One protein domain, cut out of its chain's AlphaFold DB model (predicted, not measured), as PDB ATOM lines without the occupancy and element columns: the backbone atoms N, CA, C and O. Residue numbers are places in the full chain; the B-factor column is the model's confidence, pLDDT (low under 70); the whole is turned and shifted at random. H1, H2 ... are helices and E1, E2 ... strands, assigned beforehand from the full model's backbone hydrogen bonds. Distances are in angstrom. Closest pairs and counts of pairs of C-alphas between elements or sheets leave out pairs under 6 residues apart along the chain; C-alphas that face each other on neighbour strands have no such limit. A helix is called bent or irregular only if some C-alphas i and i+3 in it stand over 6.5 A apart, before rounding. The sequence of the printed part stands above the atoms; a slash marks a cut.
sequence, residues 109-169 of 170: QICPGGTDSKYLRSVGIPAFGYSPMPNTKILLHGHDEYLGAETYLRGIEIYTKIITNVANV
ATOM      1  N   GLN A 109      89.330  -5.077  36.965       68.75
ATOM      2  CA  GLN A 109      88.174  -5.638  37.654       68.75
ATOM      3  C   GLN A 109      87.676  -6.883  36.929       68.75
ATOM      4  O   GLN A 109      87.759  -6.991  35.705       68.75
ATOM      5  N   ILE A 110      87.103  -7.821  37.674       73.69
ATOM      6  CA  ILE A 110      86.343  -8.920  37.084       73.69
ATOM      7  C   ILE A 110      84.891  -8.454  36.961       73.69
ATOM      8  O   ILE A 110      84.262  -8.068  37.948       73.69
ATOM      9  N   CYS A 111      84.346  -8.474  35.744       77.81
ATOM     10  CA  CYS A 111      82.968  -8.055  35.517       77.81
ATOM     11  C   CYS A 111      82.005  -9.015  36.250       77.81
ATOM     12  O   CYS A 111      82.086 -10.238  36.065       77.81
ATOM     13  N   PRO A 112      81.087  -8.498  37.091       70.06
ATOM     14  CA  PRO A 112      80.153  -9.337  37.836       70.06
ATOM     15  C   PRO A 112      79.036  -9.907  36.952       70.06
ATOM     16  O   PRO A 112      78.394 -10.877  37.365       70.06
ATOM     17  N   GLY A 113      78.783  -9.289  35.793       77.88
ATOM     18  CA  GLY A 113      77.839  -9.724  34.764       77.88
ATOM     19  C   GLY A 113      78.517 -10.527  33.649       77.88
ATOM     20  O   GLY A 113      79.735 -10.671  33.631       77.88
ATOM     21  N   GLY A 114      77.724 -11.050  32.713       77.94
ATOM     22  CA  GLY A 114      78.239 -11.702  31.508       77.94
ATOM     23  C   GLY A 114      78.200 -10.752  30.314       77.94
ATOM     24  O   GLY A 114      77.240  -9.992  30.189       77.94
ATOM     25  N   THR A 115      79.200 -10.815  29.431       85.12
ATOM     26  CA  THR A 115      79.193 -10.117  28.135       85.12
ATOM     27  C   THR A 115      79.527 -11.075  26.986       85.12
ATOM     28  O   THR A 115      79.793 -12.266  27.192       85.12
ATOM     29  N   ASP A 116      79.515 -10.559  25.756       88.44
ATOM     30  CA  ASP A 116      79.879 -11.316  24.555       88.44
ATOM     31  C   ASP A 116      81.368 -11.694  24.508       88.44
ATOM     32  O   ASP A 116      81.752 -12.618  23.783       88.44
ATOM     33  N   SER A 117      82.207 -11.060  25.339       84.75
ATOM     34  CA  SER A 117      83.643 -11.359  25.440       84.75
ATOM     35  C   SER A 117      83.910 -12.836  25.735       84.75
ATOM     36  O   SER A 117      84.904 -13.388  25.260       84.75
ATOM     37  N   LYS A 118      83.011 -13.521  26.459       82.31
ATOM     38  CA  LYS A 118      83.138 -14.962  26.732       82.31
ATOM     39  C   LYS A 118      83.149 -15.816  25.455       82.31
ATOM     40  O   LYS A 118      83.879 -16.804  25.393       82.31
ATOM     41  N   TYR A 119      82.366 -15.444  24.440       86.25
ATOM     42  CA  TYR A 119      82.274 -16.199  23.190       86.25
ATOM     43  C   TYR A 119      83.528 -15.991  22.343       86.25
ATOM     44  O   TYR A 119      84.068 -16.963  21.819       86.25
ATOM     45  N   LEU A 120      84.056 -14.764  22.300       85.12
ATOM     46  CA  LEU A 120      85.321 -14.462  21.624       85.12
ATOM     47  C   LEU A 120      86.487 -15.241  22.249       85.12
ATOM     48  O   LEU A 120      87.222 -15.935  21.546       85.12
ATOM     49  N   ARG A 121      86.589 -15.231  23.584       84.56
ATOM     50  CA  ARG A 121      87.622 -15.997  24.298       84.56
ATOM     51  C   ARG A 121      87.505 -17.502  24.052       84.56
ATOM     52  O   ARG A 121      88.529 -18.158  23.894       84.56
ATOM     53  N   SER A 122      86.289 -18.054  23.966       80.19
ATOM     54  CA  SER A 122      86.101 -19.495  23.720       80.19
ATOM     55  C   SER A 122      86.624 -19.980  22.365       80.19
ATOM     56  O   SER A 122      86.942 -21.159  22.232       80.19
ATOM     57  N   VAL A 123      86.752 -19.085  21.379       91.50
ATOM     58  CA  VAL A 123      87.331 -19.396  20.061       91.50
ATOM     59  C   VAL A 123      88.795 -18.958  19.941       91.50
ATOM     60  O   VAL A 123      89.346 -18.925  18.844       91.50
ATOM     61  N   GLY A 124      89.438 -18.627  21.066       80.62
ATOM     62  CA  GLY A 124      90.850 -18.254  21.127       80.62
ATOM     63  C   GLY A 124      91.147 -16.795  20.776       80.62
ATOM     64  O   GLY A 124      92.316 -16.447  20.641       80.62
ATOM     65  N   ILE A 125      90.130 -15.934  20.644       79.31
ATOM     66  CA  ILE A 125      90.322 -14.500  20.394       79.31
ATOM     67  C   ILE A 125      90.489 -13.780  21.744       79.31
ATOM     68  O   ILE A 125      89.560 -13.802  22.561       79.31
ATOM     69  N   PRO A 126      91.633 -13.118  22.004       78.00
ATOM     70  CA  PRO A 126      91.802 -12.304  23.203       78.00
ATOM     71  C   PRO A 126      90.775 -11.166  23.234       78.00
ATOM     72  O   PRO A 126      90.652 -10.404  22.278       78.00
ATOM     73  N   ALA A 127      90.039 -11.036  24.339       82.62
ATOM     74  CA  ALA A 127      89.034  -9.990  24.517       82.62
ATOM     75  C   ALA A 127      89.037  -9.466  25.956       82.62
ATOM     76  O   ALA A 127      89.088 -10.248  26.910       82.62
ATOM     77  N   PHE A 128      88.924  -8.151  26.117       77.00
ATOM     78  CA  PHE A 128      88.744  -7.473  27.399       77.00
ATOM     79  C   PHE A 128      87.573  -6.491  27.292       77.00
ATOM     80  O   PHE A 128      87.347  -5.889  26.244       77.00
ATOM     81  N   GLY A 129      86.821  -6.336  28.378       81.19
ATOM     82  CA  GLY A 129      85.796  -5.314  28.509       81.19
ATOM     83  C   GLY A 129      86.410  -3.998  28.976       81.19
ATOM     84  O   GLY A 129      87.304  -3.968  29.820       81.19
ATOM     85  N   TYR A 130      85.915  -2.881  28.460       82.38
ATOM     86  CA  TYR A 130      86.331  -1.557  28.905       82.38
ATOM     87  C   TYR A 130      85.111  -0.678  29.150       82.38
ATOM     88  O   TYR A 130      84.202  -0.617  28.327       82.38
ATOM     89  N   SER A 131      85.086   0.019  30.284       83.31
ATOM     90  CA  SER A 131      84.029   0.979  30.591       83.31
ATOM     91  C   SER A 131      84.637   2.349  30.900       83.31
ATOM     92  O   SER A 131      85.280   2.504  31.951       83.31
ATOM     93  N   PRO A 132      84.443   3.358  30.023       81.38
ATOM     94  CA  PRO A 132      84.946   4.718  30.214       81.38
ATOM     95  C   PRO A 132      84.052   5.542  31.154       81.38
ATOM     96  O   PRO A 132      83.824   6.728  30.932       81.38
ATOM     97  N   MET A 133      83.535   4.919  32.211       85.62
ATOM     98  CA  MET A 133      82.615   5.544  33.160       85.62
ATOM     99  C   MET A 133      83.252   5.616  34.559       85.62
ATOM    100  O   MET A 133      82.848   4.893  35.469       85.62
ATOM    101  N   PRO A 134      84.334   6.400  34.752       78.44
ATOM    102  CA  PRO A 134      84.928   6.560  36.074       78.44
ATOM    103  C   PRO A 134      83.995   7.381  36.972       78.44
ATOM    104  O   PRO A 134      83.415   8.369  36.527       78.44
ATOM    105  N   ASN A 135      83.895   7.002  38.250       78.44
ATOM    106  CA  ASN A 135      83.142   7.732  39.281       78.44
ATOM    107  C   ASN A 135      81.651   7.958  38.965       78.44
ATOM    108  O   ASN A 135      81.024   8.864  39.511       78.44
ATOM    109  N   THR A 136      81.065   7.134  38.098       85.62
ATOM    110  CA  THR A 136      79.627   7.148  37.824       85.62
ATOM    111  C   THR A 136      78.888   6.222  38.775       85.62
ATOM    112  O   THR A 136      79.352   5.120  39.075       85.62
ATOM    113  N   LYS A 137      77.694   6.639  39.202       87.75
ATOM    114  CA  LYS A 137      76.790   5.782  39.970       87.75
ATOM    115  C   LYS A 137      76.451   4.528  39.156       87.75
ATOM    116  O   LYS A 137      76.067   4.629  37.996       87.75
ATOM    117  N   ILE A 138      76.565   3.355  39.774       86.12
ATOM    118  CA  ILE A 138      76.176   2.091  39.142       86.12
ATOM    119  C   ILE A 138      74.646   2.007  39.161       86.12
ATOM    120  O   ILE A 138      74.045   1.841  40.221       86.12
ATOM    121  N   LEU A 139      74.031   2.154  37.987       89.44
ATOM    122  CA  LEU A 139      72.579   2.081  37.775       89.44
ATOM    123  C   LEU A 139      72.186   0.988  36.771       89.44
ATOM    124  O   LEU A 139      71.069   1.011  36.272       89.44
ATOM    125  N   LEU A 140      73.087   0.046  36.479       86.62
ATOM    126  CA  LEU A 140      72.849  -1.026  35.512       86.62
ATOM    127  C   LEU A 140      71.573  -1.805  35.887       86.62
ATOM    128  O   LEU A 140      71.506  -2.373  36.981       86.62
ATOM    129  N   HIS A 141      70.576  -1.821  34.996       88.94
ATOM    130  CA  HIS A 141      69.245  -2.416  35.218       88.94
ATOM    131  C   HIS A 141      68.410  -1.754  36.340       88.94
ATOM    132  O   HIS A 141      67.495  -2.371  36.893       88.94
ATOM    133  N   GLY A 142      68.730  -0.513  36.710       88.31
ATOM    134  CA  GLY A 142      67.989   0.288  37.683       88.31
ATOM    135  C   GLY A 142      66.871   1.124  37.050       88.31
ATOM    136  O   GLY A 142      66.803   1.294  35.836       88.31
ATOM    137  N   HIS A 143      65.995   1.683  37.891       87.75
ATOM    138  CA  HIS A 143      65.047   2.707  37.439       87.75
ATOM    139  C   HIS A 143      65.815   3.975  37.051       87.75
ATOM    140  O   HIS A 143      66.740   4.367  37.767       87.75
ATOM    141  N   ASP A 144      65.416   4.593  35.939       93.44
ATOM    142  CA  ASP A 144      66.043   5.793  35.378       93.44
ATOM    143  C   ASP A 144      67.564   5.646  35.197       93.44
ATOM    144  O   ASP A 144      68.337   6.527  35.568       93.44
ATOM    145  N   GLU A 145      68.019   4.512  34.655       92.44
ATOM    146  CA  GLU A 145      69.422   4.315  34.283       92.44
ATOM    147  C   GLU A 145      69.900   5.448  33.352       92.44
ATOM    148  O   GLU A 145      69.316   5.691  32.295       92.44
ATOM    149  N   TYR A 146      70.964   6.154  33.751       93.69
ATOM    150  CA  TYR A 146      71.514   7.279  32.995       93.69
ATOM    151  C   TYR A 146      73.041   7.325  33.046       93.69
ATOM    152  O   TYR A 146      73.685   6.775  33.941       93.69
ATOM    153  N   LEU A 147      73.609   8.074  32.101       93.25
ATOM    154  CA  LEU A 147      75.019   8.438  32.058       93.25
ATOM    155  C   LEU A 147      75.148   9.943  31.801       93.25
ATOM    156  O   LEU A 147      74.408  10.507  30.997       93.25
ATOM    157  N   GLY A 148      76.088  10.606  32.478       93.50
ATOM    158  CA  GLY A 148      76.373  12.018  32.227       93.50
ATOM    159  C   GLY A 148      76.896  12.237  30.805       93.50
ATOM    160  O   GLY A 148      77.767  11.498  30.345       93.50
ATOM    161  N   ALA A 149      76.401  13.271  30.117       93.62
ATOM    162  CA  ALA A 149      76.789  13.564  28.732       93.62
ATOM    163  C   ALA A 149      78.306  13.772  28.577       93.62
ATOM    164  O   ALA A 149      78.903  13.290  27.622       93.62
ATOM    165  N   GLU A 150      78.950  14.420  29.549       91.94
ATOM    166  CA  GLU A 150      80.405  14.601  29.566       91.94
ATOM    167  C   GLU A 150      81.154  13.262  29.664       91.94
ATOM    168  O   GLU A 150      82.103  13.022  28.918       91.94
ATOM    169  N   THR A 151      80.696  12.345  30.526       89.44
ATOM    170  CA  THR A 151      81.272  10.996  30.646       89.44
ATOM    171  C   THR A 151      81.115  10.208  29.348       89.44
ATOM    172  O   THR A 151      82.055   9.545  28.916       89.44
ATOM    173  N   TYR A 152      79.953  10.320  28.701       89.69
ATOM    174  CA  TYR A 152      79.698   9.698  27.406       89.69
ATOM    175  C   TYR A 152      80.643  10.233  26.317       89.69
ATOM    176  O   TYR A 152      81.313   9.447  25.647       89.69
ATOM    177  N   LEU A 153      80.761  11.561  26.182       90.94
ATOM    178  CA  LEU A 153      81.636  12.202  25.193       90.94
ATOM    179  C   LEU A 153      83.113  11.856  25.425       90.94
ATOM    180  O   LEU A 153      83.813  11.474  24.488       90.94
ATOM    181  N   ARG A 154      83.568  11.874  26.682       85.12
ATOM    182  CA  ARG A 154      84.910  11.402  27.052       85.12
ATOM    183  C   ARG A 154      85.119   9.933  26.676       85.12
ATOM    184  O   ARG A 154      86.203   9.551  26.240       85.12
ATOM    185  N   GLY A 155      84.088   9.101  26.827       84.19
ATOM    186  CA  GLY A 155      84.122   7.708  26.402       84.19
ATOM    187  C   GLY A 155      84.379   7.542  24.908       84.19
ATOM    188  O   GLY A 155      85.201   6.704  24.536       84.19
ATOM    189  N   ILE A 156      83.765   8.377  24.064       87.25
ATOM    190  CA  ILE A 156      84.001   8.379  22.611       87.25
ATOM    191  C   ILE A 156      85.470   8.679  22.295       87.25
ATOM    192  O   ILE A 156      86.089   7.968  21.498       87.25
ATOM    193  N   GLU A 157      86.057   9.693  22.936       84.12
ATOM    194  CA  GLU A 157      87.467  10.047  22.728       84.12
ATOM    195  C   GLU A 157      88.408   8.894  23.094       84.12
ATOM    196  O   GLU A 157      89.372   8.612  22.378       84.12
ATOM    197  N   ILE A 158      88.123   8.203  24.202       78.38
ATOM    198  CA  ILE A 158      88.928   7.067  24.649       78.38
ATOM    199  C   ILE A 158      88.784   5.889  23.682       78.38
ATOM    200  O   ILE A 158      89.795   5.332  23.258       78.38
ATOM    201  N   TYR A 159      87.559   5.535  23.285       82.00
ATOM    202  CA  TYR A 159      87.330   4.451  22.329       82.00
ATOM    203  C   TYR A 159      87.989   4.723  20.979       82.00
ATOM    204  O   TYR A 159      88.600   3.818  20.414       82.00
ATOM    205  N   THR A 160      87.954   5.968  20.499       83.06
ATOM    206  CA  THR A 160      88.636   6.362  19.257       83.06
ATOM    207  C   THR A 160      90.137   6.075  19.343       83.06
ATOM    208  O   THR A 160      90.709   5.485  18.425       83.06
ATOM    209  N   LYS A 161      90.776   6.415  20.471       75.38
ATOM    210  CA  LYS A 161      92.198   6.122  20.715       75.38
ATOM    211  C   LYS A 161      92.469   4.620  20.819       75.38
ATOM    212  O   LYS A 161      93.419   4.143  20.208       75.38
ATOM    213  N   ILE A 162      91.641   3.874  21.558       74.12
ATOM    214  CA  ILE A 162      91.791   2.417  21.719       74.12
ATOM    215  C   ILE A 162      91.690   1.721  20.362       74.12
ATOM    216  O   ILE A 162      92.604   0.991  19.996       74.12
ATOM    217  N   ILE A 163      90.624   1.975  19.600       79.62
ATOM    218  CA  ILE A 163      90.390   1.334  18.300       79.62
ATOM    219  C   ILE A 163      91.522   1.674  17.332       79.62
ATOM    220  O   ILE A 163      92.049   0.777  16.684       79.62
ATOM    221  N   THR A 164      91.941   2.942  17.277       73.44
ATOM    222  CA  THR A 164      93.047   3.366  16.405       73.44
ATOM    223  C   THR A 164      94.347   2.655  16.770       73.44
ATOM    224  O   THR A 164      95.037   2.168  15.884       73.44
ATOM    225  N   ASN A 165      94.686   2.554  18.055       71.56
ATOM    226  CA  ASN A 165      95.918   1.885  18.473       71.56
ATOM    227  C   ASN A 165      95.855   0.368  18.255       71.56
ATOM    228  O   ASN A 165      96.833  -0.199  17.792       71.56
ATOM    229  N   VAL A 166      94.717  -0.278  18.537       69.88
ATOM    230  CA  VAL A 166      94.524  -1.728  18.341       69.88
ATOM    231  C   VAL A 166      94.525  -2.106  16.857       69.88
ATOM    232  O   VAL A 166      95.060  -3.145  16.491       69.88
ATOM    233  N   ALA A 167      93.956  -1.267  15.990       73.62
ATOM    234  CA  ALA A 167      93.940  -1.508  14.548       73.62
ATOM    235  C   ALA A 167      95.309  -1.298  13.875       73.62
ATOM    236  O   ALA A 167      95.504  -1.766  12.759       73.62
ATOM    237  N   ASN A 168      96.233  -0.600  14.543       71.31
ATOM    238  CA  ASN A 168      97.567  -0.272  14.035       71.31
ATOM    239  C   ASN A 168      98.688  -0.981  14.823       71.31
ATOM    240  O   ASN A 168      99.810  -0.481  14.875       71.31
ATOM    241  N   VAL A 169      98.388  -2.113  15.469       63.34
ATOM    242  CA  VAL A 169      99.416  -2.969  16.082       63.34
ATOM    243  C   VAL A 169     100.084  -3.775  14.964       63.34
ATOM    244  O   VAL A 169      99.397  -4.531  14.279       63.34
TER     245      VAL A 169
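Overview. This is residues 109 to 169 of the 170 residues of the protein "M20_dimer domain-containing protein" of Megaselia scalaris (UniProt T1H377). The model is a loose, open frame: one long helix, H2, makes one side, a short helix, H1, lies well away from it on the other side, and a long winding link, residues 123 to 148, runs between the two and folds back at the far end near residues 141 to 144 before it enters H2. The last stretch, residues 163 to 169, of which 163 to 167 belong to H2, sticks out free, and a short strand, E1, opens the printed part. The printed part has 61 residues with one named strand and two named helices, in the order E1, H1, H2; under half of the residues are in named elements, and those are mostly helix. The whole is loose, with a radius of gyration of the C-alphas of 14.0 A and spans of 37 by 25 by 16 A.

Arrangement. Start at residues 109 to 111, which are E1; it pairs with no named strand. Go on to H1, residues 117 to 122: it is apart from E1, with no C-alpha of the one within 8 A of the other, although a tight link of 5 residues joins them. Then walk the long link of 26 residues to H2, residues 149 to 167, and you will find that H2 is apart from H1 and also apart from E1 by the same test. Look at the backbone N and O atoms of H1 and H2: every O i to N i+4 pair in both is within hydrogen-bond range.

Along the chain. Find C-alpha 109 at (88.174, -5.638, 37.654); from there E1 runs from Gln 109 to Cys 111. Next find C-alpha 117 at (83.643, -11.359, 25.440), where H1 begins; it runs 8.7 A from first to last C-alpha, to Ser 122. Look then for C-alpha 149 at (76.789, 13.564, 28.732), from which H2, 19 residues and the longest helix, runs 26.9 A to C-alpha 167 at (93.940, -1.508, 14.548). Neither helix is bent.

Size, cuts and confidence. Look for the two C-alphas farthest apart, those of His 143, in the long link, and Val 169, the last printed residue: they are 40.9 A apart. The first and last printed C-alphas, of Gln 109 and Val 169, are 24.5 A apart. The printed part runs from 109 to 169 with no cut. The link from H1 to H2 is long, and its residues 123 to 148 hold no named element. Read the B-factor column for the model's confidence: the mean pLDDT of the printed part is 82.6, and residues 109, 166 and 169 are under 70.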